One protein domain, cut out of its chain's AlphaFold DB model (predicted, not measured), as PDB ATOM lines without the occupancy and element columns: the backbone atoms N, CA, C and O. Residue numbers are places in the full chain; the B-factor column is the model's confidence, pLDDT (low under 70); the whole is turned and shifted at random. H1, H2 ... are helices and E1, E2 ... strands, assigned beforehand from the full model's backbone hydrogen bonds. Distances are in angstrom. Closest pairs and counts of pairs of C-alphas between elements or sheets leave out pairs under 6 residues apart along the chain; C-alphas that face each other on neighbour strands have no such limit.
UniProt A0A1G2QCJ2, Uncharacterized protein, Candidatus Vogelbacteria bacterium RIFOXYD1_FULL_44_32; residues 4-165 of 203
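AT A GLANCE: This is residues 4 to 165 of the 203 residues of an uncharacterized protein of Candidatus Vogelbacteria bacterium RIFOXYD1_FULL_44_32 (UniProt A0A1G2QCJ2). A long helical arm ends in a small head: H2 runs the length of the arm, H3 and then H4 come back beside it one after the other, and the head of H1, H5, H6, H7 and the strand hairpin E1 and E2 sits where H4 ends. The printed part has 162 residues, in the order H1 H2 H3 H4 H5 H6 E1 E2 H7, with the two-stranded sheet antiparallel; the class is mostly helix. It is extended, with a radius of gyration of the C-alphas of 28.2 A and spans of 92 by 34 by 26 A.

IN THESE COORDINATES: Find C-alpha 8 at (157.516, 124.338, 144.355), where H1, residues 8 to 16, begins. H2, residues 21 to 68, runs 70.0 A to C-alpha 68 at (105.661, 111.639, 78.276). H3, residues 74 to 96, covers 32.7 A and H4, residues 101 to 117, 24.7 A. Then come H5, residues 119 to 125, H6, residues 128 to 138, E1, residues 139 to 145, E2, residues 148 to 153, and H7, residues 157 to 164, ending at (148.667, 110.359, 134.658).

HOW THE PARTS SIT: Look at Leu 14 and Leu 120, the closest C-alphas of H1 and H5, 5.1 A apart; these helices touch. H2, with residues 46 to 67 alone, touches H3 in a helical hairpin, at a shallow tilt of 16 degrees, opposite ways; C-alphas 53 and 88 are closest, 5.9 A. With residues 24 to 39 alone it touches H4, at 4 degrees, opposite ways; C-alphas 28 and 110 are closest, 6.4 A. H3 and H4 are apart. H5 and H6 are close but not clearly touching, C-alphas 123 and 131 being closest at 5.8 A. In the hairpin E1 and E2, N 143 and O 150 are 2.8 A apart, within hydrogen-bond range. H7 only just touches H4, with 3 pairs of C-alphas within 8 A. Every O i to N i+4 pair is within hydrogen-bond range in the seven helices.

THE WHOLE: The C-alphas farthest apart, of Glu 5 and Gly 70, are 92.1 A apart. The printed part has no cut, and its links are tight. Look for pLDDT under 70 at residues 31 to 41, 97 to 109 and 163 to 165.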
ATOM      1  N   LYS A   4     162.371 130.104 144.021       73.94
ATOM      2  CA  LYS A   4     162.454 128.640 144.030       73.94
ATOM      3  C   LYS A   4     161.547 127.980 145.079       73.94
ATOM      4  O   LYS A   4     161.112 126.854 144.869       73.94
ATOM      5  N   GLU A   5     161.263 128.658 146.191       75.19
ATOM      6  CA  GLU A   5     160.320 128.170 147.207       75.19
ATOM      7  C   GLU A   5     158.868 128.435 146.806       75.19
ATOM      8  O   GLU A   5     158.019 127.577 147.030       75.19
ATOM      9  N   LEU A   6     158.597 129.572 146.152       81.12
ATOM     10  CA  LEU A   6     157.265 129.931 145.655       81.12
ATOM     11  C   LEU A   6     156.770 128.969 144.566       81.12
ATOM     12  O   LEU A   6     155.593 128.627 144.524       81.12
ATOM     13  N   LEU A   7     157.671 128.547 143.677       84.38
ATOM     14  CA  LEU A   7     157.330 127.741 142.506       84.38
ATOM     15  C   LEU A   7     157.311 126.232 142.778       84.38
ATOM     16  O   LEU A   7     157.039 125.468 141.857       84.38
ATOM     17  N   LYS A   8     157.573 125.772 144.011       84.81
ATOM     18  CA  LYS A   8     157.516 124.338 144.355       84.81
ATOM     19  C   LYS A   8     156.229 123.646 143.870       84.81
ATOM     20  O   LYS A   8     156.364 122.653 143.159       84.81
ATOM     21  N   PRO A   9     155.019 124.183 144.126       83.81
ATOM     22  CA  PRO A   9     153.785 123.538 143.674       83.81
ATOM     23  C   PRO A   9     153.662 123.507 142.141       83.81
ATOM     24  O   PRO A   9     153.092 122.582 141.573       83.81
ATOM     25  N   VAL A  10     154.238 124.496 141.448       85.31
ATOM     26  CA  VAL A  10     154.279 124.531 139.977       85.31
ATOM     27  C   VAL A  10     155.164 123.407 139.444       85.31
ATOM     28  O   VAL A  10     154.766 122.702 138.522       85.31
ATOM     29  N   TYR A  11     156.342 123.198 140.037       87.38
ATOM     30  CA  TYR A  11     157.228 122.099 139.647       87.38
ATOM     31  C   TYR A  11     156.576 120.726 139.850       87.38
ATOM     32  O   TYR A  11     156.704 119.879 138.972       87.38
ATOM     33  N   GLU A  12     155.852 120.525 140.953       85.69
ATOM     34  CA  GLU A  12     155.134 119.275 141.240       85.69
ATOM     35  C   GLU A  12     154.060 118.976 140.184       85.69
ATOM     36  O   GLU A  12     153.994 117.866 139.659       85.69
ATOM     37  N   VAL A  13     153.261 119.979 139.808       85.00
ATOM     38  CA  VAL A  13     152.207 119.806 138.797       85.00
ATOM     39  C   VAL A  13     152.785 119.579 137.402       85.00
ATOM     40  O   VAL A  13     152.303 118.710 136.678       85.00
ATOM     41  N   LEU A  14     153.841 120.307 137.023       86.12
ATOM     42  CA  LEU A  14     154.517 120.098 135.738       86.12
ATOM     43  C   LEU A  14     155.186 118.724 135.653       86.12
ATOM     44  O   LEU A  14     155.190 118.123 134.586       86.12
ATOM     45  N   GLN A  15     155.719 118.211 136.764       86.12
ATOM     46  CA  GLN A  15     156.257 116.853 136.830       86.12
ATOM     47  C   GLN A  15     155.146 115.798 136.730       86.12
ATOM     48  O   GLN A  15     155.326 114.780 136.076       86.12
ATOM     49  N   GLY A  16     153.967 116.058 137.303       82.88
ATOM     50  CA  GLY A  16     152.797 115.186 137.163       82.88
ATOM     51  C   GLY A  16     152.221 115.105 135.740       82.88
ATOM     52  O   GLY A  16     151.439 114.194 135.458       82.88
ATOM     53  N   LEU A  17     152.591 116.031 134.847       81.94
ATOM     54  CA  LEU A  17     152.266 115.972 133.416       81.94
ATOM     55  C   LEU A  17     153.237 115.098 132.614       81.94
ATOM     56  O   LEU A  17     152.895 114.699 131.499       81.94
ATOM     57  N   GLU A  18     154.433 114.815 133.142       81.69
ATOM     58  CA  GLU A  18     155.409 113.969 132.460       81.69
ATOM     59  C   GLU A  18     154.880 112.531 132.414       81.69
ATOM     60  O   GLU A  18     154.858 111.806 133.409       81.69
ATOM     61  N   MET A  19     154.423 112.121 131.233       73.31
ATOM     62  CA  MET A  19     154.041 110.742 130.956       73.31
ATOM     63  C   MET A  19     155.196 110.005 130.266       73.31
ATOM     64  O   MET A  19     155.923 110.616 129.474       73.31
ATOM     65  N   PRO A  20     155.349 108.690 130.507       78.50
ATOM     66  CA  PRO A  20     156.256 107.857 129.725       78.50
ATOM     67  C   PRO A  20     155.936 107.939 128.227       78.50
ATOM     68  O   PRO A  20     154.762 107.985 127.850       78.50
ATOM     69  N   ASP A  21     156.968 107.895 127.379       75.25
ATOM     70  CA  ASP A  21     156.816 107.921 125.914       75.25
ATOM     71  C   ASP A  21     155.834 106.851 125.412       75.25
ATOM     72  O   ASP A  21     154.998 107.130 124.554       75.25
ATOM     73  N   GLU A  22     155.875 105.654 126.006       74.94
ATOM     74  CA  GLU A  22     154.978 104.535 125.684       74.94
ATOM     75  C   GLU A  22     153.497 104.899 125.869       74.94
ATOM     76  O   GLU A  22     152.671 104.605 125.010       74.94
ATOM     77  N   ARG A  23     153.152 105.620 126.945       73.75
ATOM     78  CA  ARG A  23     151.769 106.058 127.219       73.75
ATOM     79  C   ARG A  23     151.298 107.099 126.210       73.75
ATOM     80  O   ARG A  23     150.133 107.106 125.827       73.75
ATOM     81  N   ILE A  24     152.189 107.982 125.769       74.88
ATOM     82  CA  ILE A  24     151.862 108.995 124.757       74.88
ATOM     83  C   ILE A  24     151.671 108.342 123.398       74.88
ATOM     84  O   ILE A  24     150.738 108.709 122.682       74.88
ATOM     85  N   GLN A  25     152.525 107.378 123.049       75.25
ATOM     86  CA  GLN A  25     152.363 106.584 121.836       75.25
ATOM     87  C   GLN A  25     151.030 105.838 121.858       75.25
ATOM     88  O   GLN A  25     150.251 106.014 120.928       75.25
ATOM     89  N   GLU A  26     150.698 105.146 122.949       78.00
ATOM     90  CA  GLU A  26     149.430 104.421 123.101       78.00
ATOM     91  C   GLU A  26     148.202 105.340 122.945       78.00
ATOM     92  O   GLU A  26     147.285 105.040 122.180       78.00
ATOM     93  N   ILE A  27     148.193 106.506 123.604       73.06
ATOM     94  CA  ILE A  27     147.094 107.481 123.481       73.06
ATOM     95  C   ILE A  27     147.020 108.044 122.055       73.06
ATOM     96  O   ILE A  27     145.933 108.181 121.495       73.06
ATOM     97  N   THR A  28     148.165 108.363 121.451       73.19
ATOM     98  CA  THR A  28     148.232 108.912 120.089       73.19
ATOM     99  C   THR A  28     147.755 107.895 119.055       73.19
ATOM    100  O   THR A  28     147.026 108.254 118.131       73.19
ATOM    101  N   GLU A  29     148.139 106.629 119.205       75.44
ATOM    102  CA  GLU A  29     147.712 105.526 118.346       75.44
ATOM    103  C   GLU A  29     146.222 105.231 118.514       75.44
ATOM    104  O   GLU A  29     145.520 105.095 117.511       75.44
ATOM    105  N   GLY A  30     145.712 105.223 119.749       72.19
ATOM    106  CA  GLY A  30     144.284 105.075 120.032       72.19
ATOM    107  C   GLY A  30     143.445 106.190 119.406       72.19
ATOM    108  O   GLY A  30     142.467 105.911 118.713       72.19
ATOM    109  N   LEU A  31     143.865 107.451 119.565       68.50
ATOM    110  CA  LEU A  31     143.215 108.606 118.936       68.50
ATOM    111  C   LEU A  31     143.255 108.517 117.406       68.50
ATOM    112  O   LEU A  31     142.240 108.733 116.750       68.50
ATOM    113  N   ARG A  32     144.404 108.139 116.830       68.69
ATOM    114  CA  ARG A  32     144.555 107.964 115.380       68.69
ATOM    115  C   ARG A  32     143.670 106.844 114.844       68.69
ATOM    116  O   ARG A  32     143.052 107.016 113.800       68.69
ATOM    117  N   SER A  33     143.611 105.706 115.532       69.69
ATOM    118  CA  SER A  33     142.773 104.568 115.146       69.69
ATOM    119  C   SER A  33     141.287 104.921 115.220       69.69
ATOM    120  O   SER A  33     140.540 104.619 114.290       69.69
ATOM    121  N   MET A  34     140.872 105.627 116.274       65.12
ATOM    122  CA  MET A  34     139.505 106.118 116.425       65.12
ATOM    123  C   MET A  34     139.140 107.099 115.306       65.12
ATOM    124  O   MET A  34     138.108 106.912 114.670       65.12
ATOM    125  N   GLY A  35     140.028 108.041 114.980       64.00
ATOM    126  CA  GLY A  35     139.830 108.978 113.872       64.00
ATOM    127  C   GLY A  35     139.819 108.331 112.496       64.00
ATOM    128  O   GLY A  35     139.006 108.687 111.654       64.00
ATOM    129  N   GLN A  36     140.669 107.333 112.251       65.94
ATOM    130  CA  GLN A  36     140.636 106.570 110.999       65.94
ATOM    131  C   GLN A  36     139.347 105.758 110.855       65.94
ATOM    132  O   GLN A  36     138.796 105.670 109.757       65.94
ATOM    133  N   SER A  37     138.865 105.179 111.956       65.62
ATOM    134  CA  SER A  37     137.582 104.481 111.997       65.62
ATOM    135  C   SER A  37     136.435 105.453 111.715       65.62
ATOM    136  O   SER A  37     135.654 105.220 110.798       65.62
ATOM    137  N   GLU A  38     136.377 106.579 112.430       64.44
ATOM    138  CA  GLU A  38     135.358 107.623 112.274       64.44
ATOM    139  C   GLU A  38     135.360 108.226 110.867       64.44
ATOM    140  O   GLU A  38     134.319 108.241 110.215       64.44
ATOM    141  N   ALA A  39     136.527 108.579 110.324       66.94
ATOM    142  CA  ALA A  39     136.671 109.034 108.942       66.94
ATOM    143  C   ALA A  39     136.214 107.969 107.931       66.94
ATOM    144  O   ALA A  39     135.609 108.291 106.905       66.94
ATOM    145  N   GLY A  40     136.473 106.687 108.209       68.69
ATOM    146  CA  GLY A  40     135.993 105.564 107.405       68.69
ATOM    147  C   GLY A  40     134.467 105.438 107.422       68.69
ATOM    148  O   GLY A  40     133.851 105.348 106.356       68.69
ATOM    149  N   PHE A  41     133.855 105.484 108.607       69.06
ATOM    150  CA  PHE A  41     132.399 105.480 108.785       69.06
ATOM    151  C   PHE A  41     131.750 106.702 108.135       69.06
ATOM    152  O   PHE A  41     130.772 106.553 107.405       69.06
ATOM    153  N   HIS A  42     132.330 107.884 108.326       70.38
ATOM    154  CA  HIS A  42     131.870 109.129 107.733       70.38
ATOM    155  C   HIS A  42     131.935 109.073 106.201       70.38
ATOM    156  O   HIS A  42     130.937 109.319 105.526       70.38
ATOM    157  N   LYS A  43     133.068 108.641 105.629       77.56
ATOM    158  CA  LYS A  43     133.224 108.469 104.176       77.56
ATOM    159  C   LYS A  43     132.248 107.440 103.608       77.56
ATOM    160  O   LYS A  43     131.700 107.648 102.526       77.56
ATOM    161  N   PHE A  44     132.028 106.332 104.314       74.50
ATOM    162  CA  PHE A  44     131.048 105.319 103.927       74.50
ATOM    163  C   PHE A  44     129.621 105.881 103.945       74.50
ATOM    164  O   PHE A  44     128.887 105.713 102.972       74.50
ATOM    165  N   HIS A  45     129.253 106.601 105.006       79.00
ATOM    166  CA  HIS A  45     127.946 107.239 105.144       79.00
ATOM    167  C   HIS A  45     127.703 108.284 104.049       79.00
ATOM    168  O   HIS A  45     126.709 108.206 103.331       79.00
ATOM    169  N   MET A  46     128.675 109.171 103.818       83.19
ATOM    170  CA  MET A  46     128.652 110.168 102.743       83.19
ATOM    171  C   MET A  46     128.518 109.517 101.358       83.19
ATOM    172  O   MET A  46     127.743 109.968 100.516       83.19
ATOM    173  N   SER A  47     129.242 108.417 101.122       87.19
ATOM    174  CA  SER A  47     129.137 107.633  99.887       87.19
ATOM    175  C   SER A  47     127.729 107.064  99.693       87.19
ATOM    176  O   SER A  47     127.211 107.092  98.578       87.19
ATOM    177  N   ASN A  48     127.091 106.578 100.758       89.88
ATOM    178  CA  ASN A  48     125.734 106.038 100.693       89.88
ATOM    179  C   ASN A  48     124.684 107.126 100.455       89.88
ATOM    180  O   ASN A  48     123.827 106.943  99.596       89.88
ATOM    181  N   LEU A  49     124.788 108.265 101.144       92.00
ATOM    182  CA  LEU A  49     123.919 109.423 100.926       92.00
ATOM    183  C   LEU A  49     124.004 109.925  99.482       92.00
ATOM    184  O   LEU A  49     122.980 110.144  98.837       92.00
ATOM    185  N   LYS A  50     125.221 110.015  98.937       92.56
ATOM    186  CA  LYS A  50     125.427 110.392  97.538       92.56
ATOM    187  C   LYS A  50     124.809 109.383  96.568       92.56
ATOM    188  O   LYS A  50     124.095 109.781  95.657       92.56
ATOM    189  N   LYS A  51     125.013 108.079  96.794       96.31
ATOM    190  CA  LYS A  51     124.376 107.027  95.980       96.31
ATOM    191  C   LYS A  51     122.853 107.112  96.013       96.31
ATOM    192  O   LYS A  51     122.211 106.868  94.997       96.31
ATOM    193  N   GLU A  52     122.272 107.421  97.170       95.94
ATOM    194  CA  GLU A  52     120.826 107.597  97.296       95.94
ATOM    195  C   GLU A  52     120.342 108.822  96.514       95.94
ATOM    196  O   GLU A  52     119.351 108.727  95.789       95.94
ATOM    197  N   TYR A  53     121.058 109.945  96.611       96.88
ATOM    198  CA  TYR A  53     120.762 111.152  95.842       96.88
ATOM    199  C   TYR A  53     120.779 110.882  94.331       96.88
ATOM    200  O   TYR A  53     119.814 111.214  93.640       96.88
ATOM    201  N   ASP A  54     121.840 110.235  93.837       96.00
ATOM    202  CA  ASP A  54     122.013 109.903  92.418       96.00
ATOM    203  C   ASP A  54     120.902 108.950  91.937       96.00
ATOM    204  O   ASP A  54     120.297 109.156  90.886       96.00
ATOM    205  N   LEU A  55     120.541 107.950  92.753       97.19
ATOM    206  CA  LEU A  55     119.436 107.036  92.455       97.19
ATOM    207  C   LEU A  55     118.085 107.759  92.358       97.19
ATOM    208  O   LEU A  55     117.226 107.371  91.561       97.19
ATOM    209  N   ILE A  56     117.855 108.767  93.202       97.56
ATOM    210  CA  ILE A  56     116.643 109.583  93.139       97.56
ATOM    211  C   ILE A  56     116.618 110.401  91.842       97.56
ATOM    212  O   ILE A  56     115.580 110.435  91.181       97.56
ATOM    213  N   GLU A  57     117.741 110.994  91.440       95.25
ATOM    214  CA  GLU A  57     117.848 111.768  90.195       95.25
ATOM    215  C   GLU A  57     117.560 110.899  88.954       95.25
ATOM    216  O   GLU A  57     116.763 111.273  88.085       95.25
ATOM    217  N   ASP A  58     118.104 109.678  88.923       97.25
ATOM    218  CA  ASP A  58     117.830 108.690  87.874       97.25
ATOM    219  C   ASP A  58     116.341 108.318  87.802       97.25
ATOM    220  O   ASP A  58     115.776 108.125  86.722       97.25
ATOM    221  N   ARG A  59     115.683 108.191  88.961       96.56
ATOM    222  CA  ARG A  59     114.252 107.864  89.042       96.56
ATOM    223  C   ARG A  59     113.374 109.019  88.584       96.56
ATOM    224  O   ARG A  59     112.393 108.764  87.891       96.56
ATOM    225  N   ILE A  60     113.724 110.257  88.935       95.44
ATOM    226  CA  ILE A  60     113.029 111.455  88.447       95.44
ATOM    227  C   ILE A  60     113.108 111.515  86.917       95.44
ATOM    228  O   ILE A  60     112.085 111.737  86.269       95.44
ATOM    229  N   SER A  61     114.292 111.263  86.347       95.06
ATOM    230  CA  SER A  61     114.504 111.263  84.894       95.06
ATOM    231  C   SER A  61     113.634 110.214  84.196       95.06
ATOM    232  O   SER A  61     112.878 110.542  83.289       95.06
ATOM    233  N   LYS A  62     113.635 108.968  84.690       95.88
ATOM    234  CA  LYS A  62     112.788 107.890  84.142       95.88
ATOM    235  C   LYS A  62     111.297 108.185  84.262       95.88
ATOM    236  O   LYS A  62     110.548 107.941  83.325       95.88
ATOM    237  N   MET A  63     110.862 108.725  85.401       95.75
ATOM    238  CA  MET A  63     109.466 109.123  85.585       95.75
ATOM    239  C   MET A  63     109.039 110.210  84.598       95.75
ATOM    240  O   MET A  63     107.874 110.249  84.217       95.75
ATOM    241  N   TYR A  64     109.946 111.110  84.219       91.38
ATOM    242  CA  TYR A  64     109.646 112.139  83.231       91.38
ATOM    243  C   TYR A  64     109.363 111.511  81.862       91.38
ATOM    244  O   TYR A  64     108.334 111.814  81.261       91.38
ATOM    245  N   ASP A  65     110.196 110.564  81.430       95.88
ATOM    246  CA  ASP A  65     109.970 109.816  80.188       95.88
ATOM    247  C   ASP A  65     108.679 108.978  80.251       95.88
ATOM    248  O   ASP A  65     107.857 109.039  79.341       95.88
ATOM    249  N   ASP A  66     108.430 108.266  81.359       92.88
ATOM    250  CA  ASP A  66     107.198 107.483  81.549       92.88
ATOM    251  C   ASP A  66     105.934 108.366  81.531       92.88
ATOM    252  O   ASP A  66     104.871 107.925  81.085       92.88
ATOM    253  N   ARG A  67     106.031 109.617  82.002       92.81
ATOM    254  CA  ARG A  67     104.947 110.604  81.908       92.81
ATOM    255  C   ARG A  67     104.709 111.017  80.458       92.81
ATOM    256  O   ARG A  67     103.556 111.066  80.038       92.81
ATOM    257  N   LEU A  68     105.769 111.297  79.699       91.19
ATOM    258  CA  LEU A  68     105.661 111.639  78.276       91.19
ATOM    259  C   LEU A  68     105.071 110.486  77.450       91.19
ATOM    260  O   LEU A  68     104.276 110.728  76.544       91.19
ATOM    261  N   ASP A  69     105.382 109.246  77.825       95.31
ATOM    262  CA  ASP A  69     104.805 108.025  77.252       95.31
ATOM    263  C   ASP A  69     103.359 107.748  77.720       95.31
ATOM    264  O   ASP A  69     102.741 106.767  77.296       95.31
ATOM    265  N   GLY A  70     102.803 108.570  78.619       92.88
ATOM    266  CA  GLY A  70     101.448 108.413  79.156       92.88
ATOM    267  C   GLY A  70     101.272 107.218  80.101       92.88
ATOM    268  O   GLY A  70     100.143 106.799  80.361       92.88
ATOM    269  N   ARG A  71     102.364 106.645  80.623       94.38
ATOM    270  CA  ARG A  71     102.338 105.485  81.537       94.38
ATOM    271  C   ARG A  71     101.952 105.857  82.965       94.38
ATOM    272  O   ARG A  71     101.514 104.991  83.722       94.38
ATOM    273  N   ILE A  72     102.125 107.122  83.338       93.50
ATOM    274  CA  ILE A  72     101.738 107.675  84.638       93.50
ATOM    275  C   ILE A  72     100.961 108.978  84.448       93.50
ATOM    276  O   ILE A  72     101.184 109.708  83.484       93.50
ATOM    277  N   THR A  73     100.047 109.274  85.375       95.38
ATOM    278  CA  THR A  73      99.280 110.527  85.357       95.38
ATOM    279  C   THR A  73     100.105 111.694  85.905       95.38
ATOM    280  O   THR A  73     101.040 111.490  86.684       95.38
ATOM    281  N   ASP A  74      99.717 112.925  85.560       92.69
ATOM    282  CA  ASP A  74     100.335 114.147  86.097       92.69
ATOM    283  C   ASP A  74     100.329 114.162  87.632       92.69
ATOM    284  O   ASP A  74     101.337 114.437  88.273       92.69
ATOM    285  N   GLU A  75      99.220 113.742  88.233       95.19
ATOM    286  CA  GLU A  75      99.035 113.720  89.684       95.19
ATOM    287  C   GLU A  75      99.938 112.682  90.377       95.19
ATOM    288  O   GLU A  75     100.454 112.909  91.476       95.19
ATOM    289  N   MET A  76     100.190 111.541  89.718       91.94
ATOM    290  CA  MET A  76     101.171 110.556  90.183       91.94
ATOM    291  C   MET A  76     102.597 111.101  90.081       91.94
ATOM    292  O   MET A  76     103.385 110.879  91.006       91.94
ATOM    293  N   TYR A  77     102.909 111.806  88.990       94.06
ATOM    294  CA  TYR A  77     104.212 112.419  88.764       94.06
ATOM    295  C   TYR A  77     104.506 113.509  89.797       94.06
ATOM    296  O   TYR A  77     105.510 113.415  90.503       94.06
ATOM    297  N   ASP A  78     103.609 114.483  89.957       94.00
ATOM    298  CA  ASP A  78     103.795 115.636  90.841       94.00
ATOM    299  C   ASP A  78     103.967 115.211  92.301       94.00
ATOM    300  O   ASP A  78     104.875 115.680  92.995       94.00
ATOM    301  N   ARG A  79     103.149 114.253  92.765       96.88
ATOM    302  CA  ARG A  79     103.270 113.701  94.121       96.88
ATOM    303  C   ARG A  79     104.644 113.070  94.345       96.88
ATOM    304  O   ARG A  79     105.291 113.361  95.349       96.88
ATOM    305  N   LYS A  80     105.098 112.214  93.426       95.69
ATOM    306  CA  LYS A  80     106.385 111.519  93.580       95.69
ATOM    307  C   LYS A  80     107.583 112.443  93.399       95.69
ATOM    308  O   LYS A  80     108.566 112.294  94.120       95.69
ATOM    309  N   LEU A  81     107.496 113.415  92.493       95.81
ATOM    310  CA  LEU A  81     108.527 114.431  92.309       95.81
ATOM    311  C   LEU A  81     108.723 115.247  93.592       95.81
ATOM    312  O   LEU A  81     109.863 115.463  94.004       95.81
ATOM    313  N   LYS A  82     107.629 115.644  94.252       96.81
ATOM    314  CA  LYS A  82     107.686 116.346  95.538       96.81
ATOM    315  C   LYS A  82     108.396 115.513  96.611       96.81
ATOM    316  O   LYS A  82     109.349 116.004  97.208       96.81
ATOM    317  N   GLU A  83     107.994 114.254  96.796       96.75
ATOM    318  CA  GLU A  83     108.633 113.340  97.762       96.75
ATOM    319  C   GLU A  83     110.141 113.187  97.501       96.75
ATOM    320  O   GLU A  83     110.959 113.224  98.424       96.75
ATOM    321  N   TYR A  84     110.534 113.043  96.233       97.12
ATOM    322  CA  TYR A  84     111.939 112.917  95.865       97.12
ATOM    323  C   TYR A  84     112.736 114.198  96.107       97.12
ATOM    324  O   TYR A  84     113.852 114.120  96.621       97.12
ATOM    325  N   LYS A  85     112.172 115.372  95.807       95.19
ATOM    326  CA  LYS A  85     112.833 116.658  96.070       95.19
ATOM    327  C   LYS A  85     112.979 116.934  97.567       95.19
ATOM    328  O   LYS A  85     114.031 117.411  97.990       95.19
ATOM    329  N   GLU A  86     111.987 116.568  98.375       96.69
ATOM    330  CA  GLU A  86     112.081 116.623  99.840       96.69
ATOM    331  C   GLU A  86     113.205 115.716 100.360       96.69
ATOM    332  O   GLU A  86     114.038 116.157 101.157       96.69
ATOM    333  N   ARG A  87     113.306 114.476  99.858       96.56
ATOM    334  CA  ARG A  87     114.391 113.566 100.254       96.56
ATOM    335  C   ARG A  87     115.765 114.063  99.802       96.56
ATOM    336  O   ARG A  87     116.700 114.014 100.597       96.56
ATOM    337  N   GLN A  88     115.891 114.586  98.582       95.56
ATOM    338  CA  GLN A  88     117.131 115.199  98.092       95.56
ATOM    339  C   GLN A  88     117.576 116.369  98.980       95.56
ATOM    340  O   GLN A  88     118.747 116.453  99.339       95.56
ATOM    341  N   SER A  89     116.648 117.236  99.396       93.69
ATOM    342  CA  SER A  89     116.946 118.345 100.309       93.69
ATOM    343  C   SER A  89     117.405 117.864 101.693       93.69
ATOM    344  O   SER A  89     118.376 118.398 102.238       93.69
ATOM    345  N   ALA A  90     116.768 116.822 102.238       92.31
ATOM    346  CA  ALA A  90     117.186 116.211 103.498       92.31
ATOM    347  C   ALA A  90     118.598 115.609 103.401       92.31
ATOM    348  O   ALA A  90     119.422 115.858 104.278       92.31
ATOM    349  N   ILE A  91     118.899 114.891 102.312       91.75
ATOM    350  CA  ILE A  91     120.230 114.323 102.055       91.75
ATOM    351  C   ILE A  91     121.288 115.431 101.982       91.75
ATOM    352  O   ILE A  91     122.314 115.335 102.646       91.75
ATOM    353  N   LEU A  92     121.038 116.507 101.228       88.62
ATOM    354  CA  LEU A  92     121.982 117.628 101.121       88.62
ATOM    355  C   LEU A  92     122.246 118.297 102.476       88.62
ATOM    356  O   LEU A  92     123.378 118.676 102.769       88.62
ATOM    357  N   THR A  93     121.216 118.407 103.316       86.19
ATOM    358  CA  THR A  93     121.354 118.926 104.683       86.19
ATOM    359  C   THR A  93     122.219 117.999 105.536       86.19
ATOM    360  O   THR A  93     123.131 118.462 106.216       86.19
ATOM    361  N   GLU A  94     121.981 116.688 105.462       83.81
ATOM    362  CA  GLU A  94     122.746 115.667 106.185       83.81
ATOM    363  C   GLU A  94     124.227 115.654 105.769       83.81
ATOM    364  O   GLU A  94     125.110 115.561 106.620       83.81
ATOM    365  N   MET A  95     124.512 115.843 104.476       82.88
ATOM    366  CA  MET A  95     125.877 115.952 103.953       82.88
ATOM    367  C   MET A  95     126.600 117.229 104.421       82.88
ATOM    368  O   MET A  95     127.815 117.211 104.588       82.88
ATOM    369  N   HIS A  96     125.884 118.337 104.647       74.06
ATOM    370  CA  HIS A  96     126.488 119.625 105.020       74.06
ATOM    371  C   HIS A  96     126.888 119.709 106.507       74.06
ATOM    372  O   HIS A  96     127.712 120.540 106.887       74.06
ATOM    373  N   ILE A  97     126.316 118.870 107.373       67.12
ATOM    374  CA  ILE A  97     126.549 118.938 108.827       67.12
ATOM    375  C   ILE A  97     127.955 118.442 109.223       67.12
ATOM    376  O   ILE A  97     128.413 118.716 110.331       67.12
ATOM    377  N   HIS A  98     128.687 117.786 108.321       59.00
ATOM    378  CA  HIS A  98     129.943 117.124 108.655       59.00
ATOM    379  C   HIS A  98     131.025 117.347 107.593       59.00
ATOM    380  O   HIS A  98     131.037 116.673 106.566       59.00
ATOM    381  N   SER A  99     131.954 118.266 107.864       54.16
ATOM    382  CA  SER A  99     133.276 118.306 107.226       54.16
ATOM    383  C   SER A  99     134.232 119.167 108.062       54.16
ATOM    384  O   SER A  99     133.831 120.209 108.571       54.16
ATOM    385  N   ASP A 100     135.483 118.712 108.167       50.53
ATOM    386  CA  ASP A 100     136.709 119.424 108.591       50.53
ATOM    387  C   ASP A 100     137.097 119.440 110.085       50.53
ATOM    388  O   ASP A 100     138.253 119.723 110.394       50.53
ATOM    389  N   ALA A 101     136.224 119.059 111.022       51.16
ATOM    390  CA  ALA A 101     136.549 119.131 112.458       51.16
ATOM    391  C   ALA A 101     137.511 118.032 112.968       51.16
ATOM    392  O   ALA A 101     138.217 118.240 113.957       51.16
ATOM    393  N   ASP A 102     137.563 116.872 112.307       53.88
ATOM    394  CA  ASP A 102     138.186 115.677 112.893       53.88
ATOM    395  C   ASP A 102     139.717 115.669 112.750       53.88
ATOM    396  O   ASP A 102     140.435 115.385 113.708       53.88
ATOM    397  N   GLU A 103     140.263 116.025 111.582       53.16
ATOM    398  CA  GLU A 103     141.717 115.974 111.350       53.16
ATOM    399  C   GLU A 103     142.474 117.058 112.140       53.16
ATOM    400  O   GLU A 103     143.518 116.785 112.747       53.16
ATOM    401  N   GLU A 104     141.911 118.268 112.217       57.06
ATOM    402  CA  GLU A 104     142.454 119.369 113.018       57.06
ATOM    403  C   GLU A 104     142.443 119.035 114.519       57.06
ATOM    404  O   GLU A 104     143.405 119.337 115.238       57.06
ATOM    405  N   PHE A 105     141.410 118.328 114.994       63.22
ATOM    406  CA  PHE A 105     141.304 117.889 116.383       63.22
ATOM    407  C   PHE A 105     142.446 116.944 116.785       63.22
ATOM    408  O   PHE A 105     143.072 117.144 117.832       63.22
ATOM    409  N   TYR A 106     142.793 115.954 115.954       62.22
ATOM    410  CA  TYR A 106     143.859 114.995 116.279       62.22
ATOM    411  C   TYR A 106     145.260 115.602 116.228       62.22
ATOM    412  O   TYR A 106     146.092 115.311 117.096       62.22
ATOM    413  N   LEU A 107     145.527 116.455 115.236       59.31
ATOM    414  CA  LEU A 107     146.786 117.197 115.159       59.31
ATOM    415  C   LEU A 107     146.968 118.067 116.408       59.31
ATOM    416  O   LEU A 107     148.033 118.041 117.035       59.31
ATOM    417  N   THR A 108     145.899 118.745 116.825       68.31
ATOM    418  CA  THR A 108     145.883 119.571 118.036       68.31
ATOM    419  C   THR A 108     146.088 118.728 119.299       68.31
ATOM    420  O   THR A 108     146.921 119.075 120.137       68.31
ATOM    421  N   ALA A 109     145.420 117.577 119.425       69.88
ATOM    422  CA  ALA A 109     145.574 116.679 120.572       69.88
ATOM    423  C   ALA A 109     147.011 116.139 120.719       69.88
ATOM    424  O   ALA A 109     147.564 116.132 121.820       69.88
ATOM    425  N   ASN A 110     147.652 115.747 119.613       72.81
ATOM    426  CA  ASN A 110     149.046 115.288 119.614       72.81
ATOM    427  C   ASN A 110     150.006 116.405 120.053       72.81
ATOM    428  O   ASN A 110     150.901 116.185 120.874       72.81
ATOM    429  N   MET A 111     149.795 117.621 119.543       75.81
ATOM    430  CA  MET A 111     150.598 118.787 119.907       75.81
ATOM    431  C   MET A 111     150.466 119.123 121.400       75.81
ATOM    432  O   MET A 111     151.474 119.353 122.068       75.81
ATOM    433  N   VAL A 112     149.246 119.072 121.940       82.81
ATOM    434  CA  VAL A 112     148.967 119.269 123.368       82.81
ATOM    435  C   VAL A 112     149.661 118.210 124.233       82.81
ATOM    436  O   VAL A 112     150.305 118.569 125.219       82.81
ATOM    437  N   LEU A 113     149.576 116.924 123.873       82.75
ATOM    438  CA  LEU A 113     150.203 115.832 124.633       82.75
ATOM    439  C   LEU A 113     151.732 115.959 124.664       82.75
ATOM    440  O   LEU A 113     152.342 115.855 125.727       82.75
ATOM    441  N   LYS A 114     152.354 116.262 123.518       81.38
ATOM    442  CA  LYS A 114     153.804 116.511 123.435       81.38
ATOM    443  C   LYS A 114     154.239 117.717 124.259       81.38
ATOM    444  O   LYS A 114     155.318 117.706 124.851       81.38
ATOM    445  N   LEU A 115     153.415 118.764 124.290       84.56
ATOM    446  CA  LEU A 115     153.693 119.952 125.084       84.56
ATOM    447  C   LEU A 115     153.616 119.648 126.583       84.56
ATOM    448  O   LEU A 115     154.516 120.045 127.319       84.56
ATOM    449  N   ALA A 116     152.590 118.911 127.017       86.06
ATOM    450  CA  ALA A 116     152.446 118.462 128.400       86.06
ATOM    451  C   ALA A 116     153.647 117.613 128.843       86.06
ATOM    452  O   ALA A 116     154.220 117.869 129.899       86.06
ATOM    453  N   GLN A 117     154.096 116.688 127.991       84.62
ATOM    454  CA  GLN A 117     155.247 115.828 128.264       84.62
ATOM    455  C   GLN A 117     156.535 116.611 128.533       84.62
ATOM    456  O   GLN A 117     157.320 116.249 129.401       84.62
ATOM    457  N   ARG A 118     156.778 117.681 127.772       85.69
ATOM    458  CA  ARG A 118     158.005 118.484 127.883       85.69
ATOM    459  C   ARG A 118     157.830 119.702 128.780       85.69
ATOM    460  O   ARG A 118     158.737 120.530 128.853       85.69
ATOM    461  N   ALA A 119     156.689 119.841 129.454       87.25
ATOM    462  CA  ALA A 119     156.327 121.080 130.124       87.25
ATOM    463  C   ALA A 119     157.328 121.468 131.222       87.25
ATOM    464  O   ALA A 119     157.732 122.627 131.310       87.25
ATOM    465  N   LEU A 120     157.802 120.497 132.008       88.00
ATOM    466  CA  LEU A 120     158.820 120.727 133.033       88.00
ATOM    467  C   LEU A 120     160.176 121.119 132.429       88.00
ATOM    468  O   LEU A 120     160.837 122.026 132.941       88.00
ATOM    469  N   GLN A 121     160.593 120.447 131.350       88.00
ATOM    470  CA  GLN A 121     161.837 120.753 130.642       88.00
ATOM    471  C   GLN A 121     161.804 122.177 130.077       88.00
ATOM    472  O   GLN A 121     162.705 122.960 130.377       88.00
ATOM    473  N   ILE A 122     160.749 122.516 129.328       85.56
ATOM    474  CA  ILE A 122     160.540 123.839 128.724       85.56
ATOM    475  C   ILE A 122     160.561 124.907 129.814       85.56
ATOM    476  O   ILE A 122     161.337 125.858 129.738       85.56
ATOM    477  N   PHE A 123     159.798 124.705 130.891       88.56
ATOM    478  CA  PHE A 123     159.738 125.656 131.993       88.56
ATOM    479  C   PHE A 123     161.100 125.880 132.665       88.56
ATOM    480  O   PHE A 123     161.420 127.006 133.038       88.56
ATOM    481  N   LYS A 124     161.928 124.837 132.821       87.44
ATOM    482  CA  LYS A 124     163.276 124.965 133.403       87.44
ATOM    483  C   LYS A 124     164.241 125.731 132.495       87.44
ATOM    484  O   LYS A 124     165.047 126.493 133.026       87.44
ATOM    485  N   SER A 125     164.166 125.528 131.179       88.25
ATOM    486  CA  SER A 125     165.051 126.176 130.201       88.25
ATOM    487  C   SER A 125     164.621 127.587 129.794       88.25
ATOM    488  O   SER A 125     165.422 128.300 129.201       88.25
ATOM    489  N   SER A 126     163.384 127.988 130.096       88.00
ATOM    490  CA  SER A 126     162.824 129.279 129.688       88.00
ATOM    491  C   SER A 126     163.292 130.467 130.528       88.00
ATOM    492  O   SER A 126     163.491 130.376 131.747       88.00
ATOM    493  N   GLU A 127     163.373 131.626 129.878       87.19
ATOM    494  CA  GLU A 127     163.612 132.906 130.544       87.19
ATOM    495  C   GLU A 127     162.388 133.369 131.354       87.19
ATOM    496  O   GLU A 127     161.277 132.860 131.209       87.19
ATOM    497  N   VAL A 128     162.558 134.367 132.230       85.25
ATOM    498  CA  VAL A 128     161.503 134.824 133.163       85.25
ATOM    499  C   VAL A 128     160.209 135.224 132.445       85.25
ATOM    500  O   VAL A 128     159.109 134.901 132.903       85.25
ATOM    501  N   HIS A 129     160.321 135.924 131.315       83.62
ATOM    502  CA  HIS A 129     159.160 136.339 130.531       83.62
ATOM    503  C   HIS A 129     158.453 135.142 129.875       83.62
ATOM    504  O   HIS A 129     157.230 135.025 129.958       83.62
ATOM    505  N   GLU A 130     159.217 134.218 129.297       82.81
ATOM    506  CA  GLU A 130     158.702 132.995 128.675       82.81
ATOM    507  C   GLU A 130     158.036 132.075 129.699       82.81
ATOM    508  O   GLU A 130     156.937 131.586 129.462       82.81
ATOM    509  N   LYS A 131     158.632 131.912 130.887       86.38
ATOM    510  CA  LYS A 131     158.025 131.188 132.012       86.38
ATOM    511  C   LYS A 131     156.656 131.747 132.357       86.38
ATOM    512  O   LYS A 131     155.711 130.990 132.547       86.38
ATOM    513  N   ARG A 132     156.525 133.073 132.424       85.69
ATOM    514  CA  ARG A 132     155.243 133.719 132.723       85.69
ATOM    515  C   ARG A 132     154.208 133.433 131.639       85.69
ATOM    516  O   ARG A 132     153.070 133.109 131.967       85.69
ATOM    517  N   GLN A 133     154.593 133.522 130.367       83.75
ATOM    518  CA  GLN A 133     153.703 133.178 129.255       83.75
ATOM    519  C   GLN A 133     153.294 131.704 129.289       83.75
ATOM    520  O   GLN A 133     152.111 131.391 129.162       83.75
ATOM    521  N   PHE A 134     154.249 130.813 129.536       86.06
ATOM    522  CA  PHE A 134     154.022 129.379 129.621       86.06
ATOM    523  C   PHE A 134     153.070 129.017 130.768       86.06
ATOM    524  O   PHE A 134     152.116 128.266 130.581       86.06
ATOM    525  N   LEU A 135     153.247 129.630 131.942       86.69
ATOM    526  CA  LEU A 135     152.325 129.453 133.064       86.69
ATOM    527  C   LEU A 135     150.945 130.045 132.786       86.69
ATOM    528  O   LEU A 135     149.957 129.433 133.162       86.69
ATOM    529  N   ASN A 136     150.842 131.181 132.098       85.31
ATOM    530  CA  ASN A 136     149.540 131.734 131.710       85.31
ATOM    531  C   ASN A 136     148.782 130.831 130.729       85.31
ATOM    532  O   ASN A 136     147.550 130.858 130.691       85.31
ATOM    533  N   PHE A 137     149.516 130.055 129.935       84.12
ATOM    534  CA  PHE A 137     148.956 129.088 129.005       84.12
ATOM    535  C   PHE A 137     148.487 127.802 129.709       84.12
ATOM    536  O   PHE A 137     147.433 127.276 129.365       84.12
ATOM    537  N   LEU A 138     149.220 127.322 130.719       85.50
ATOM    538  CA  LEU A 138     148.888 126.084 131.441       85.50
ATOM    539  C   LEU A 138     147.944 126.291 132.632       85.50
ATOM    540  O   LEU A 138     147.135 125.417 132.944       85.50
ATOM    541  N   LEU A 139     148.055 127.429 133.315       87.44
ATOM    542  CA  LEU A 139     147.395 127.713 134.585       87.44
ATOM    543  C   LEU A 139     146.292 128.766 134.431       87.44
ATOM    544  O   LEU A 139     146.306 129.637 133.556       87.44
ATOM    545  N   GLN A 140     145.327 128.706 135.334       85.81
ATOM    546  CA  GLN A 140     144.283 129.702 135.540       85.81
ATOM    547  C   GLN A 140     144.088 129.948 137.036       85.81
ATOM    548  O   GLN A 140     144.515 129.149 137.868       85.81
ATOM    549  N   ASN A 141     143.440 131.066 137.372       85.31
ATOM    550  CA  ASN A 141     143.149 131.456 138.755       85.31
ATOM    551  C   ASN A 141     144.397 131.478 139.655       85.31
ATOM    552  O   ASN A 141     144.327 131.105 140.818       85.31
ATOM    553  N   CYS A 142     145.545 131.884 139.101       82.81
ATOM    554  CA  CYS A 142     146.798 131.944 139.843       82.81
ATOM    555  C   CYS A 142     146.754 133.121 140.830       82.81
ATOM    556  O   CYS A 142     146.698 134.279 140.406       82.81
ATOM    557  N   GLN A 143     146.740 132.828 142.127       81.81
ATOM    558  CA  GLN A 143     146.647 133.805 143.209       81.81
ATOM    559  C   GLN A 143     147.743 133.567 144.248       81.81
ATOM    560  O   GLN A 143     148.139 132.437 144.530       81.81
ATOM    561  N   LEU A 144     148.258 134.661 144.809       81.50
ATOM    562  CA  LEU A 144     149.244 134.625 145.882       81.50
ATOM    563  C   LEU A 144     148.551 134.968 147.201       81.50
ATOM    564  O   LEU A 144     148.290 136.137 147.487       81.50
ATOM    565  N   GLU A 145     148.280 133.953 148.013       79.25
ATOM    566  CA  GLU A 145     147.705 134.108 149.347       79.25
ATOM    567  C   GLU A 145     148.819 134.038 150.397       79.25
ATOM    568  O   GLU A 145     149.258 132.973 150.844       79.25
ATOM    569  N   GLY A 146     149.334 135.213 150.771       79.31
ATOM    570  CA  GLY A 146     150.436 135.340 151.722       79.31
ATOM    571  C   GLY A 146     151.734 134.732 151.182       79.31
ATOM    572  O   GLY A 146     152.452 135.373 150.418       79.31
ATOM    573  N   LYS A 147     152.057 133.507 151.616       76.00
ATOM    574  CA  LYS A 147     153.236 132.741 151.162       76.00
ATOM    575  C   LYS A 147     152.879 131.553 150.259       76.00
ATOM    576  O   LYS A 147     153.787 130.871 149.796       76.00
ATOM    577  N   ASN A 148     151.592 131.317 150.007       74.19
ATOM    578  CA  ASN A 148     151.113 130.169 149.249       74.19
ATOM    579  C   ASN A 148     150.636 130.605 147.862       74.19
ATOM    580  O   ASN A 148     149.894 131.578 147.731       74.19
ATOM    581  N   LEU A 149     151.061 129.872 146.833       80.69
ATOM    582  CA  LEU A 149     150.580 130.048 145.468       80.69
ATOM    583  C   LEU A 149     149.432 129.066 145.218       80.69
ATOM    584  O   LEU A 149     149.645 127.855 145.259       80.69
ATOM    585  N   THR A 150     148.234 129.580 144.955       83.62
ATOM    586  CA  THR A 150     147.056 128.787 144.587       83.62
ATOM    587  C   THR A 150     146.781 128.954 143.098       83.62
ATOM    588  O   THR A 150     146.912 130.044 142.548       83.62
ATOM    589  N   PHE A 151     146.460 127.864 142.404       88.31
ATOM    590  CA  PHE A 151     146.147 127.883 140.976       88.31
ATOM    591  C   PHE A 151     145.339 126.649 140.579       88.31
ATOM    592  O   PHE A 151     145.225 125.679 141.329       88.31
ATOM    593  N   SER A 152     144.789 126.672 139.370       84.94
ATOM    594  CA  SER A 152     144.163 125.514 138.734       84.94
ATOM    595  C   SER A 152     144.734 125.313 137.335       84.94
ATOM    596  O   SER A 152     145.148 126.272 136.686       84.94
ATOM    597  N   MET A 153     144.742 124.074 136.852       82.94
ATOM    598  CA  MET A 153     145.135 123.776 135.474       82.94
ATOM    599  C   MET A 153     144.027 124.191 134.502       82.94
ATOM    600  O   MET A 153     142.837 124.100 134.821       82.94
ATOM    601  N   ARG A 154     144.413 124.673 133.318       83.31
ATOM    602  CA  ARG A 154     143.484 124.906 132.208       83.31
ATOM    603  C   ARG A 154     143.174 123.602 131.487       83.31
ATOM    604  O   ARG A 154     144.016 122.709 131.415       83.31
ATOM    605  N   TYR A 155     141.995 123.545 130.876       73.75
ATOM    606  CA  TYR A 155     141.681 122.508 129.902       73.75
ATOM    607  C   TYR A 155     142.590 122.645 128.668       73.75
ATOM    608  O   TYR A 155     142.801 123.774 128.216       73.75
ATOM    609  N   PRO A 156     143.120 121.545 128.102       79.12
ATOM    610  CA  PRO A 156     142.929 120.133 128.486       79.12
ATOM    611  C   PRO A 156     143.980 119.560 129.467       79.12
ATOM    612  O   PRO A 156     143.986 118.356 129.731       79.12
ATOM    613  N   PHE A 157     144.900 120.373 129.993       81.81
ATOM    614  CA  PHE A 157     146.015 119.911 130.833       81.81
ATOM    615  C   PHE A 157     145.575 119.354 132.194       81.81
ATOM    616  O   PHE A 157     146.236 118.477 132.747       81.81
ATOM    617  N   ASP A 158     144.442 119.819 132.715       79.50
ATOM    618  CA  ASP A 158     143.783 119.268 133.902       79.50
ATOM    619  C   ASP A 158     143.404 117.786 133.729       79.50
ATOM    620  O   ASP A 158     143.644 116.969 134.619       79.50
ATOM    621  N   ARG A 159     142.870 117.413 132.559       79.75
ATOM    622  CA  ARG A 159     142.505 116.029 132.229       79.75
ATOM    623  C   ARG A 159     143.741 115.154 132.097       79.75
ATOM    624  O   ARG A 159     143.751 114.054 132.635       79.75
ATOM    625  N   ILE A 160     144.789 115.662 131.448       81.12
ATOM    626  CA  ILE A 160     146.068 114.950 131.302       81.12
ATOM    627  C   ILE A 160     146.662 114.643 132.684       81.12
ATOM    628  O   ILE A 160     147.032 113.500 132.952       81.12
ATOM    629  N   LEU A 161     146.667 115.627 133.588       80.00
ATOM    630  CA  LEU A 161     147.144 115.468 134.965       80.00
ATOM    631  C   LEU A 161     146.297 114.473 135.784       80.00
ATOM    632  O   LEU A 161     146.817 113.745 136.629       80.00
ATOM    633  N   ALA A 162     144.986 114.418 135.543       76.69
ATOM    634  CA  ALA A 162     144.116 113.429 136.178       76.69
ATOM    635  C   ALA A 162     144.374 112.005 135.646       76.69
ATOM    636  O   ALA A 162     144.325 111.041 136.409       76.69
ATOM    637  N   THR A 163     144.672 111.862 134.349       66.62
ATOM    638  CA  THR A 163     144.930 110.567 133.697       66.62
ATOM    639  C   THR A 163     146.326 110.010 133.988       66.62
ATOM    640  O   THR A 163     146.489 108.789 134.012       66.62
ATOM    641  N   SER A 164     147.334 110.848 134.255       61.72
ATOM    642  CA  SER A 164     148.667 110.359 134.658       61.72
ATOM    643  C   SER A 164     148.622 109.580 135.977       61.72
ATOM    644  O   SER A 164     149.390 108.638 136.156       61.72
ATOM    645  N   ASN A 165     147.654 109.895 136.841       56.50
ATOM    646  CA  ASN A 165     147.482 109.300 138.166       56.50
ATOM    647  C   ASN A 165     146.474 108.133 138.226       56.50
ATOM    648  O   ASN A 165     146.199 107.629 139.315       56.50
TER     649      ASN A 165